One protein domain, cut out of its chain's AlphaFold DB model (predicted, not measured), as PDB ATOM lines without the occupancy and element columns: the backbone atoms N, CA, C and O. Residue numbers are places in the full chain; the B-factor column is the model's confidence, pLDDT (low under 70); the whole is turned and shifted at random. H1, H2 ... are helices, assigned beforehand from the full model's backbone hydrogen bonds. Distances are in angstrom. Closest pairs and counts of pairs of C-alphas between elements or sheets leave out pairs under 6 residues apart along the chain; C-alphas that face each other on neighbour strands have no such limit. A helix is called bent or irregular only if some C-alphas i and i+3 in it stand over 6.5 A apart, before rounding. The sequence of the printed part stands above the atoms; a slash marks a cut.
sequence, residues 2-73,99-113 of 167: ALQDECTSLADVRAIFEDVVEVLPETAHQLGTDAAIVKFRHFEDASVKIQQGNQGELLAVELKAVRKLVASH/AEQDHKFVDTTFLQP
ATOM      1  N   ALA A   2     140.599 106.577  92.349       79.94
ATOM      2  CA  ALA A   2     141.884 106.652  93.062       79.94
ATOM      3  C   ALA A   2     142.854 107.712  92.496       79.94
ATOM      4  O   ALA A   2     143.477 108.438  93.256       79.94
ATOM      5  N   LEU A   3     142.909 107.894  91.170       83.94
ATOM      6  CA  LEU A   3     143.770 108.912  90.537       83.94
ATOM      7  C   LEU A   3     143.348 110.367  90.805       83.94
ATOM      8  O   LEU A   3     144.141 111.284  90.613       83.94
ATOM      9  N   GLN A   4     142.088 110.586  91.184       82.00
ATOM     10  CA  GLN A   4     141.498 111.917  91.357       82.00
ATOM     11  C   GLN A   4     141.285 112.269  92.835       82.00
ATOM     12  O   GLN A   4     140.692 113.309  93.124       82.00
ATOM     13  N   ASP A   5     141.709 111.393  93.748       84.00
ATOM     14  CA  ASP A   5     141.650 111.653  95.182       84.00
ATOM     15  C   ASP A   5     142.655 112.756  95.560       84.00
ATOM     16  O   ASP A   5     143.684 112.953  94.908       84.00
ATOM     17  N   GLU A   6     142.305 113.553  96.567       78.19
ATOM     18  CA  GLU A   6     143.122 114.677  97.019       78.19
ATOM     19  C   GLU A   6     144.334 114.233  97.822       78.19
ATOM     20  O   GLU A   6     145.342 114.935  97.809       78.19
ATOM     21  N   CYS A   7     144.279 113.042  98.409       81.25
ATOM     22  CA  CYS A   7     145.372 112.476  99.185       81.25
ATOM     23  C   CYS A   7     146.305 111.571  98.366       81.25
ATOM     24  O   CYS A   7     147.254 111.036  98.929       81.25
ATOM     25  N   THR A   8     146.072 111.396  97.058       87.25
ATOM     26  CA  THR A   8     146.927 110.541  96.222       87.25
ATOM     27  C   THR A   8     148.303 111.173  96.041       87.25
ATOM     28  O   THR A   8     148.423 112.287  95.512       87.25
ATOM     29  N   SER A   9     149.338 110.452  96.467       90.12
ATOM     30  CA  SER A   9     150.730 110.862  96.302       90.12
ATOM     31  C   SER A   9     151.222 110.614  94.872       90.12
ATOM     32  O   SER A   9     150.585 109.925  94.070       90.12
ATOM     33  N   LEU A  10     152.380 111.179  94.526       91.19
ATOM     34  CA  LEU A  10     153.029 110.895  93.247       91.19
ATOM     35  C   LEU A  10     153.431 109.412  93.141       91.19
ATOM     36  O   LEU A  10     153.270 108.823  92.074       91.19
ATOM     37  N   ALA A  11     153.881 108.807  94.242       91.81
ATOM     38  CA  ALA A  11     154.190 107.383  94.323       91.81
ATOM     39  C   ALA A  11     152.968 106.498  94.030       91.81
ATOM     40  O   ALA A  11     153.081 105.566  93.236       91.81
ATOM     41  N   ASP A  12     151.797 106.821  94.587       91.00
ATOM     42  CA  ASP A  12     150.566 106.056  94.336       91.00
ATOM     43  C   ASP A  12     150.155 106.119  92.860       91.00
ATOM     44  O   ASP A  12     149.772 105.115  92.262       91.00
ATOM     45  N   VAL A  13     150.251 107.303  92.244       90.94
ATOM     46  CA  VAL A  13     149.932 107.461  90.819       90.94
ATOM     47  C   VAL A  13     150.905 106.689  89.941       90.94
ATOM     48  O   VAL A  13     150.470 106.079  88.966       90.94
ATOM     49  N   ARG A  14     152.195 106.676  90.288       92.12
ATOM     50  CA  ARG A  14     153.189 105.880  89.565       92.12
ATOM     51  C   ARG A  14     152.922 104.387  89.670       92.12
ATOM     52  O   ARG A  14     152.910 103.747  88.629       92.12
ATOM     53  N   ALA A  15     152.590 103.876  90.854       92.56
ATOM     54  CA  ALA A  15     152.201 102.476  91.022       92.56
ATOM     55  C   ALA A  15     150.984 102.115  90.148       92.56
ATOM     56  O   ALA A  15     151.017 101.142  89.403       92.56
ATOM     57  N   ILE A  16     149.944 102.960  90.139       92.25
ATOM     58  CA  ILE A  16     148.769 102.748  89.275       92.25
ATOM     59  C   ILE A  16     149.159 102.765  87.788       92.25
ATOM     60  O   ILE A  16     148.621 101.997  86.995       92.25
ATOM     61  N   PHE A  17     150.059 103.661  87.376       92.94
ATOM     62  CA  PHE A  17     150.517 103.731  85.988       92.94
ATOM     63  C   PHE A  17     151.372 102.529  85.592       92.94
ATOM     64  O   PHE A  17     151.227 102.054  84.470       92.94
ATOM     65  N   GLU A  18     152.217 102.026  86.488       94.00
ATOM     66  CA  GLU A  18     152.996 100.804  86.284       94.00
ATOM     67  C   GLU A  18     152.073  99.596  86.076       94.00
ATOM     68  O   GLU A  18     152.212  98.915  85.061       94.00
ATOM     69  N   ASP A  19     151.053  99.426  86.927       94.44
ATOM     70  CA  ASP A  19     150.035  98.376  86.773       94.44
ATOM     71  C   ASP A  19     149.298  98.486  85.423       94.44
ATOM     72  O   ASP A  19     149.050  97.494  84.735       94.44
ATOM     73  N   VAL A  20     148.946  99.708  85.000       94.06
ATOM     74  CA  VAL A  20     148.278  99.937  83.706       94.06
ATOM     75  C   VAL A  20     149.202  99.605  82.538       94.06
ATOM     76  O   VAL A  20     148.741  99.028  81.555       94.06
ATOM     77  N   VAL A  21     150.485  99.950  82.625       95.88
ATOM     78  CA  VAL A  21     151.472  99.645  81.583       95.88
ATOM     79  C   VAL A  21     151.744  98.143  81.501       95.88
ATOM     80  O   VAL A  21     151.947  97.634  80.401       95.88
ATOM     81  N   GLU A  22     151.701  97.421  82.621       95.62
ATOM     82  CA  GLU A  22     151.813  95.959  82.632       95.62
ATOM     83  C   GLU A  22     150.643  95.297  81.886       95.62
ATOM     84  O   GLU A  22     150.848  94.387  81.081       95.62
ATOM     85  N   VAL A  23     149.416  95.788  82.099       97.00
ATOM     86  CA  VAL A  23     148.213  95.261  81.432       97.00
ATOM     87  C   VAL A  23     148.101  95.733  79.976       97.00
ATOM     88  O   VAL A  23     147.642  94.975  79.120       97.00
ATOM     89  N   LEU A  24     148.504  96.973  79.686       95.19
ATOM     90  CA  LEU A  24     148.387  97.642  78.383       95.19
ATOM     91  C   LEU A  24     149.727  98.293  77.986       95.19
ATOM     92  O   LEU A  24     149.886  99.519  78.108       95.19
ATOM     93  N   PRO A  25     150.699  97.511  77.481       94.69
ATOM     94  CA  PRO A  25     152.045  97.996  77.166       94.69
ATOM     95  C   PRO A  25     152.079  99.153  76.161       94.69
ATOM     96  O   PRO A  25     152.992  99.980  76.184       94.69
ATOM     97  N   GLU A  26     151.071  99.273  75.294       94.69
ATOM     98  CA  GLU A  26     150.929 100.383  74.354       94.69
ATOM     99  C   GLU A  26     150.816 101.747  75.044       94.69
ATOM    100  O   GLU A  26     151.145 102.764  74.435       94.69
ATOM    101  N   THR A  27     150.407 101.801  76.315       93.75
ATOM    102  CA  THR A  27     150.283 103.050  77.085       93.75
ATOM    103  C   THR A  27     151.618 103.551  77.647       93.75
ATOM    104  O   THR A  27     151.711 104.711  78.059       93.75
ATOM    105  N   ALA A  28     152.686 102.743  77.585       93.00
ATOM    106  CA  ALA A  28     154.002 103.068  78.142       93.00
ATOM    107  C   ALA A  28     154.576 104.391  77.616       93.00
ATOM    108  O   ALA A  28     155.194 105.146  78.363       93.00
ATOM    109  N   HIS A  29     154.321 104.717  76.345       93.31
ATOM    110  CA  HIS A  29     154.795 105.962  75.735       93.31
ATOM    111  C   HIS A  29     154.186 107.235  76.360       93.31
ATOM    112  O   HIS A  29     154.728 108.324  76.160       93.31
ATOM    113  N   GLN A  30     153.076 107.109  77.100       90.38
ATOM    114  CA  GLN A  30     152.375 108.207  77.782       90.38
ATOM    115  C   GLN A  30     152.524 108.147  79.304       90.38
ATOM    116  O   GLN A  30     152.660 109.196  79.929       90.38
ATOM    117  N   LEU A  31     152.480 106.944  79.886       91.38
ATOM    118  CA  LEU A  31     152.395 106.744  81.338       91.38
ATOM    119  C   LEU A  31     153.724 106.344  81.988       91.38
ATOM    120  O   LEU A  31     153.897 106.522  83.195       91.38
ATOM    121  N   GLY A  32     154.664 105.822  81.199       91.31
ATOM    122  CA  GLY A  32     155.951 105.361  81.702       91.31
ATOM    123  C   GLY A  32     156.802 106.487  82.291       91.31
ATOM    124  O   GLY A  32     156.606 107.676  82.021       91.31
ATOM    125  N   THR A  33     157.818 106.105  83.062       90.00
ATOM    126  CA  THR A  33     158.835 107.025  83.606       90.00
ATOM    127  C   THR A  33     159.609 107.775  82.526       90.00
ATOM    128  O   THR A  33     160.130 108.868  82.749       90.00
ATOM    129  N   ASP A  34     159.641 107.190  81.331       90.06
ATOM    130  CA  ASP A  34     160.438 107.632  80.190       90.06
ATOM    131  C   ASP A  34     159.567 108.347  79.148       90.06
ATOM    132  O   ASP A  34     160.047 108.735  78.081       90.06
ATOM    133  N   ALA A  35     158.273 108.521  79.443       90.69
ATOM    134  CA  ALA A  35     157.337 109.199  78.566       90.69
ATOM    135  C   ALA A  35     157.776 110.652  78.326       90.69
ATOM    136  O   ALA A  35     158.197 111.361  79.238       90.69
ATOM    137  N   ALA A  36     157.603 111.150  77.099       90.00
ATOM    138  CA  ALA A  36     158.057 112.492  76.699       90.00
ATOM    139  C   ALA A  36     157.407 113.653  77.491       90.00
ATOM    140  O   ALA A  36     157.877 114.804  77.455       90.00
ATOM    141  N   ILE A  37     156.304 113.360  78.185       87.38
ATOM    142  CA  ILE A  37     155.611 114.277  79.090       87.38
ATOM    143  C   ILE A  37     156.381 114.495  80.405       87.38
ATOM    144  O   ILE A  37     156.310 115.588  80.969       87.38
ATOM    145  N   VAL A  38     157.178 113.516  80.845       88.75
ATOM    146  CA  VAL A  38     158.012 113.583  82.051       88.75
ATOM    147  C   VAL A  38     159.243 114.446  81.767       88.75
ATOM    148  O   VAL A  38     160.215 114.020  81.147       88.75
ATOM    149  N   LYS A  39     159.209 115.712  82.199       88.50
ATOM    150  CA  LYS A  39     160.300 116.673  81.937       88.50
ATOM    151  C   LYS A  39     161.506 116.501  82.852       88.50
ATOM    152  O   LYS A  39     162.633 116.723  82.420       88.50
ATOM    153  N   PHE A  40     161.272 116.120  84.102       90.81
ATOM    154  CA  PHE A  40     162.311 116.011  85.124       90.81
ATOM    155  C   PHE A  40     162.308 114.613  85.733       90.81
ATOM    156  O   PHE A  40     162.065 114.457  86.926       90.81
ATOM    157  N   ARG A  41     162.603 113.602  84.910       92.12
ATOM    158  CA  ARG A  41     162.590 112.187  85.309       92.12
ATOM    159  C   ARG A  41     163.301 111.932  86.641       92.12
ATOM    160  O   ARG A  41     162.683 111.459  87.578       92.12
ATOM    161  N   HIS A  42     164.559 112.354  86.769       93.69
ATOM    162  CA  HIS A  42     165.326 112.146  88.004       93.69
ATOM    163  C   HIS A  42     164.728 112.836  89.238       93.69
ATOM    164  O   HIS A  42     164.970 112.389  90.349       93.69
ATOM    165  N   PHE A  43     163.987 113.935  89.072       92.94
ATOM    166  CA  PHE A  43     163.290 114.576  90.189       92.94
ATOM    167  C   PHE A  43     162.033 113.792  90.579       92.94
ATOM    168  O   PHE A  43     161.752 113.639  91.764       92.94
ATOM    169  N   GLU A  44     161.286 113.306  89.589       93.19
ATOM    170  CA  GLU A  44     160.070 112.524  89.804       93.19
ATOM    171  C   GLU A  44     160.396 111.177  90.458       93.19
ATOM    172  O   GLU A  44     159.861 110.885  91.522       93.19
ATOM    173  N   ASP A  45     161.358 110.433  89.902       92.62
ATOM    174  CA  ASP A  45     161.827 109.146  90.433       92.62
ATOM    175  C   ASP A  45     162.353 109.305  91.872       92.62
ATOM    176  O   ASP A  45     162.013 108.533  92.768       92.62
ATOM    177  N   ALA A  46     163.120 110.370  92.134       92.69
ATOM    178  CA  ALA A  46     163.580 110.699  93.479       92.69
ATOM    179  C   ALA A  46     162.425 111.009  94.441       92.69
ATOM    180  O   ALA A  46     162.440 110.567  95.588       92.69
ATOM    181  N   SER A  47     161.422 111.767  93.990       92.44
ATOM    182  CA  SER A  47     160.258 112.128  94.806       92.44
ATOM    183  C   SER A  47     159.434 110.895  95.175       92.44
ATOM    184  O   SER A  47     159.022 110.773  96.327       92.44
ATOM    185  N   VAL A  48     159.266 109.957  94.237       92.69
ATOM    186  CA  VAL A  48     158.616 108.658  94.469       92.69
ATOM    187  C   VAL A  48     159.378 107.853  95.521       92.69
ATOM    188  O   VAL A  48     158.785 107.437  96.512       92.69
ATOM    189  N   LYS A  49     160.704 107.711  95.375       92.06
ATOM    190  CA  LYS A  49     161.551 107.009  96.358       92.06
ATOM    191  C   LYS A  49     161.461 107.627  97.752       92.06
ATOM    192  O   LYS A  49     161.393 106.901  98.741       92.06
ATOM    193  N   ILE A  50     161.429 108.960  97.846       91.06
ATOM    194  CA  ILE A  50     161.263 109.667  99.125       91.06
ATOM    195  C   ILE A  50     159.891 109.370  99.738       91.06
ATOM    196  O   ILE A  50     159.834 109.053 100.923       91.06
ATOM    197  N   GLN A  51     158.811 109.445  98.951       91.06
ATOM    198  CA  GLN A  51     157.443 109.175  99.415       91.06
ATOM    199  C   GLN A  51     157.253 107.717  99.866       91.06
ATOM    200  O   GLN A  51     156.514 107.462 100.810       91.06
ATOM    201  N   GLN A  52     157.961 106.771  99.244       89.69
ATOM    202  CA  GLN A  52     157.966 105.353  99.626       89.69
ATOM    203  C   GLN A  52     158.867 105.035 100.833       89.69
ATOM    204  O   GLN A  52     158.846 103.913 101.330       89.69
ATOM    205  N   GLY A  53     159.681 105.988 101.303       86.56
ATOM    206  CA  GLY A  53     160.668 105.756 102.365       86.56
ATOM    207  C   GLY A  53     161.956 105.059 101.903       86.56
ATOM    208  O   GLY A  53     162.829 104.784 102.724       86.56
ATOM    209  N   ASN A  54     162.140 104.847 100.598       86.94
ATOM    210  CA  ASN A  54     163.296 104.172  99.991       86.94
ATOM    211  C   ASN A  54     164.446 105.149  99.689       86.94
ATOM    212  O   ASN A  54     165.062 105.137  98.623       86.94
ATOM    213  N   GLN A  55     164.751 106.033 100.641       82.50
ATOM    214  CA  GLN A  55     165.745 107.101 100.473       82.50
ATOM    215  C   GLN A  55     167.176 106.557 100.287       82.50
ATOM    216  O   GLN A  55     168.008 107.202  99.651       82.50
ATOM    217  N   GLY A  56     167.459 105.344 100.770       79.31
ATOM    218  CA  GLY A  56     168.745 104.668 100.562       79.31
ATOM    219  C   GLY A  56     169.031 104.272  99.105       79.31
ATOM    220  O   GLY A  56     170.180 104.005  98.763       79.31
ATOM    221  N   GLU A  57     168.017 104.262  98.235       85.88
ATOM    222  CA  GLU A  57     168.127 103.876  96.818       85.88
ATOM    223  C   GLU A  57     168.254 105.081  95.868       85.88
ATOM    224  O   GLU A  57     168.195 104.943  94.639       85.88
ATOM    225  N   LEU A  58     168.405 106.286  96.425       87.69
ATOM    226  CA  LEU A  58     168.594 107.510  95.658       87.69
ATOM    227  C   LEU A  58     169.957 107.504  94.954       87.69
ATOM    228  O   LEU A  58     171.020 107.433  95.569       87.69
ATOM    229  N   LEU A  59     169.928 107.650  93.634       89.12
ATOM    230  CA  LEU A  59     171.122 107.841  92.820       89.12
ATOM    231  C   LEU A  59     171.710 109.239  93.060       89.12
ATOM    232  O   LEU A  59     171.003 110.196  93.369       89.12
ATOM    233  N   ALA A  60     173.008 109.420  92.805       86.94
ATOM    234  CA  ALA A  60     173.645 110.735  92.939       86.94
ATOM    235  C   ALA A  60     172.991 111.819  92.049       86.94
ATOM    236  O   ALA A  60     172.908 112.987  92.434       86.94
ATOM    237  N   VAL A  61     172.503 111.435  90.862       90.06
ATOM    238  CA  VAL A  61     171.787 112.335  89.937       90.06
ATOM    239  C   VAL A  61     170.398 112.717  90.450       90.06
ATOM    240  O   VAL A  61     169.982 113.863  90.293       90.06
ATOM    241  N   GLU A  62     169.718 111.784  91.112       92.12
ATOM    242  CA  GLU A  62     168.414 111.969  91.747       92.12
ATOM    243  C   GLU A  62     168.546 112.866  92.978       92.12
ATOM    244  O   GLU A  62     167.877 113.893  93.063       92.12
ATOM    245  N   LEU A  63     169.509 112.575  93.859       88.38
ATOM    246  CA  LEU A  63     169.825 113.390  95.033       88.38
ATOM    247  C   LEU A  63     170.126 114.847  94.651       88.38
ATOM    248  O   LEU A  63     169.645 115.787  95.288       88.38
ATOM    249  N   LYS A  64     170.874 115.060  93.559       89.62
ATOM    250  CA  LYS A  64     171.139 116.403  93.026       89.62
ATOM    251  C   LYS A  64     169.856 117.112  92.576       89.62
ATOM    252  O   LYS A  64     169.755 118.331  92.749       89.62
ATOM    253  N   ALA A  65     168.893 116.381  92.012       91.56
ATOM    254  CA  ALA A  65     167.614 116.925  91.563       91.56
ATOM    255  C   ALA A  65     166.717 117.349  92.742       91.56
ATOM    256  O   ALA A  65     166.100 118.412  92.682       91.56
ATOM    257  N   VAL A  66     166.708 116.583  93.840       91.12
ATOM    258  CA  VAL A  66     165.887 116.853  95.039       91.12
ATOM    259  C   VAL A  66     166.615 117.613  96.146       91.12
ATOM    260  O   VAL A  66     166.078 117.768  97.237       91.12
ATOM    261  N   ARG A  67     167.802 118.173  95.885       88.44
ATOM    262  CA  ARG A  67     168.608 118.904  96.887       88.44
ATOM    263  C   ARG A  67     167.839 119.973  97.679       88.44
ATOM    264  O   ARG A  67     168.190 120.274  98.811       88.44
ATOM    265  N   LYS A  68     166.811 120.579  97.070       87.31
ATOM    266  CA  LYS A  68     165.974 121.618  97.692       87.31
ATOM    267  C   LYS A  68     164.941 121.061  98.680       87.31
ATOM    268  O   LYS A  68     164.339 121.842  99.401       87.31
ATOM    269  N   LEU A  69     164.730 119.747  98.688       88.00
ATOM    270  CA  LEU A  69     163.782 119.043  99.552       88.00
ATOM    271  C   LEU A  69     164.453 118.456 100.803       88.00
ATOM    272  O   LEU A  69     163.783 117.806 101.594       88.00
ATOM    273  N   VAL A  70     165.759 118.654 101.004       86.50
ATOM    274  CA  VAL A  70     166.471 118.177 102.200       86.50
ATOM    275  C   VAL A  70     166.100 119.067 103.398       86.50
ATOM    276  O   VAL A  70     166.335 120.275 103.367       86.50
ATOM    277  N   ALA A  71     165.516 118.477 104.447       76.81
ATOM    278  CA  ALA A  71     165.008 119.166 105.640       76.81
ATOM    279  C   ALA A  71     166.121 119.698 106.550       76.81
ATOM    280  O   ALA A  71     165.959 120.737 107.188       76.81
ATOM    281  N   SER A  72     167.266 119.010 106.603       64.38
ATOM    282  CA  SER A  72     168.460 119.568 107.235       64.38
ATOM    283  C   SER A  72     169.100 120.550 106.264       64.38
ATOM    284  O   SER A  72     169.910 120.177 105.417       64.38
ATOM    285  N   HIS A  73     168.769 121.830 106.397       52.84
ATOM    286  CA  HIS A  73     169.542 122.910 105.788       52.84
ATOM    287  C   HIS A  73     170.865 123.138 106.541       52.84
ATOM    288  O   HIS A  73     171.267 124.268 106.794       52.84
ATOM    289  N   ALA A  99     178.303 107.802 105.305       55.72
ATOM    290  CA  ALA A  99     177.621 106.875 106.211       55.72
ATOM    291  C   ALA A  99     176.541 107.551 107.081       55.72
ATOM    292  O   ALA A  99     175.603 106.887 107.503       55.72
ATOM    293  N   GLU A 100     176.666 108.856 107.346       52.91
ATOM    294  CA  GLU A 100     175.701 109.677 108.100       52.91
ATOM    295  C   GLU A 100     174.616 110.306 107.201       52.91
ATOM    296  O   GLU A 100     173.717 110.977 107.705       52.91
ATOM    297  N   GLN A 101     174.669 110.094 105.882       55.50
ATOM    298  CA  GLN A 101     173.677 110.577 104.915       55.50
ATOM    299  C   GLN A 101     172.374 109.758 104.945       55.50
ATOM    300  O   GLN A 101     171.873 109.318 103.914       55.50
ATOM    301  N   ASP A 102     171.767 109.636 106.123       57.41
ATOM    302  CA  ASP A 102     170.308 109.578 106.216       57.41
ATOM    303  C   ASP A 102     169.809 110.996 105.921       57.41
ATOM    304  O   ASP A 102     169.606 111.827 106.815       57.41
ATOM    305  N   HIS A 103     169.722 111.333 104.631       61.81
ATOM    306  CA  HIS A 103     169.184 112.616 104.192       61.81
ATOM    307  C   HIS A 103     167.738 112.711 104.664       61.81
ATOM    308  O   HIS A 103     166.830 112.181 104.035       61.81
ATOM    309  N   LYS A 104     167.508 113.404 105.779       76.75
ATOM    310  CA  LYS A 104     166.150 113.736 106.206       76.75
ATOM    311  C   LYS A 104     165.568 114.695 105.176       76.75
ATOM    312  O   LYS A 104     165.994 115.847 105.103       76.75
ATOM    313  N   PHE A 105     164.631 114.218 104.366       84.88
ATOM    314  CA  PHE A 105     163.846 115.043 103.453       84.88
ATOM    315  C   PHE A 105     162.666 115.684 104.189       84.88
ATOM    316  O   PHE A 105     162.205 115.180 105.214       84.88
ATOM    317  N   VAL A 106     162.204 116.827 103.684       88.50
ATOM    318  CA  VAL A 106     160.923 117.420 104.083       88.50
ATOM    319  C   VAL A 106     159.816 116.456 103.668       88.50
ATOM    320  O   VAL A 106     159.981 115.718 102.698       88.50
ATOM    321  N   ASP A 107     158.692 116.466 104.380       85.56
ATOM    322  CA  ASP A 107     157.502 115.738 103.952       85.56
ATOM    323  C   ASP A 107     157.123 116.144 102.518       85.56
ATOM    324  O   ASP A 107     156.779 117.295 102.263       85.56
ATOM    325  N   THR A 108     157.227 115.205 101.577       87.81
ATOM    326  CA  THR A 108     156.948 115.405 100.151       87.81
ATOM    327  C   THR A 108     155.535 114.981  99.765       87.81
ATOM    328  O   THR A 108     155.226 114.951  98.575       87.81
ATOM    329  N   THR A 109     154.649 114.688 100.718       83.56
ATOM    330  CA  THR A 109     153.257 114.288 100.435       83.56
ATOM    331  C   THR A 109     152.497 115.357  99.637       83.56
ATOM    332  O   THR A 109     151.642 115.040  98.814       83.56
ATOM    333  N   PHE A 110     152.867 116.634  99.791       82.75
ATOM    334  CA  PHE A 110     152.298 117.742  99.013       82.75
ATOM    335  C   PHE A 110     152.684 117.724  97.519       82.75
ATOM    336  O   PHE A 110     152.042 118.397  96.709       82.75
ATOM    337  N   LEU A 111     153.737 116.991  97.133       85.75
ATOM    338  CA  LEU A 111     154.146 116.824  95.738       85.75
ATOM    339  C   LEU A 111     153.224 115.807  95.059       85.75
ATOM    340  O   LEU A 111     153.527 114.617  94.966       85.75
ATOM    341  N   GLN A 112     152.086 116.301  94.582       80.38
ATOM    342  CA  GLN A 112     151.167 115.547  93.735       80.38
ATOM    343  C   GLN A 112     151.591 115.620  92.259       80.38
ATOM    344  O   GLN A 112     152.238 116.590  91.849       80.38
ATOM    345  N   PRO A 113     151.181 114.656  91.414       82.06
ATOM    346  CA  PRO A 113     151.384 114.760  89.975       82.06
ATOM    347  C   PRO A 113     150.707 116.013  89.404       82.06
ATOM    348  O   PRO A 113     149.496 116.216  89.549       82.06
TER     349      PRO A 113
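This is residues 2 to 73 and 99 to 113 of the 167 residues of a protein of Phytophthora fragariae (UniProt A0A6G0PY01). Picture an elongated row of helical parts: at one end H1 and H2 fold into a helical hairpin, in the middle H3 crosses the first turns of H1 steeply, and beyond H3 the short helix H4 stands crosswise to it. The stretch of residues 99 to 113, with no named element, runs back from the H4 end toward the beginning of H1. The printed part has 87 residues with four named helices, H1, H2, H3 and H4 in that order, and no named strand; the class is all helix, though under half of the residues, 38 of 87, are in named elements. It is compact, with a radius of gyration of the C-alphas of 13.7 A, and the C-alphas span 42 by 27 by 20 A.

Go along the printed part from Ala 2 and you first reach H1, residues 10 to 23. After a tight link comes H2, residues 25 to 31, which touches residues 17 to 21 of H1 alone; their closest C-alphas are those of Val 21 and Ala 28, 5.5 A apart. The two make a helical hairpin, at a shallow tilt of 25 degrees, opposite ways. Look next at H3, residues 41 to 51, which touches H1 at residues 10 to 14 of H1 alone. The closest C-alphas there are those of Ala 11 and Val 48, 4.6 A apart. H1 and H3 run opposite ways at a steep tilt of 69 degrees, only just short of about perpendicular. H4, residues 60 to 65, touches H3, with the C-alphas of His 42 and Glu 62 closest at 4.9 A, and is about perpendicular to it at 88 degrees. The helix packing is mostly crossed, but only just: one of these three touching pairs is at a shallow tilt. H2 is apart from H3, and H4 is apart from both H1 and H2. In H1, H3 and H4 every O i to N i+4 pair is within hydrogen-bond range; in H2 1 of 3 is, beside 2 of 4 O i to N i+3 pairs.

Find C-alpha 10 at (153.029, 110.895, 93.247); from there H1 runs 20.2 A to C-alpha 23 at (148.213, 95.261, 81.432). H2 spans 9.7 A from Pro 25 to Leu 31 and is irregular, but only just: C-alphas 26 and 29 are 6.9 A apart. H3 runs 15.3 A from Arg 41 to Gln 51. H4 runs 8.8 A from Ala 60 and ends at C-alpha 65, (167.614, 116.925, 91.563).

The two C-alphas farthest apart are those of Glu 26 and His 73, at 42.9 A. Residues 74 to 98 are not printed, and C-alphas 73 and 99 are 18.0 A apart across this cut. The links from H2 to H3 and from H3 to H4 are short, and no link is long. The mean pLDDT of the printed part is 86.5; look for values under 70 at residues 72 to 73 and 99 to 103 of this model.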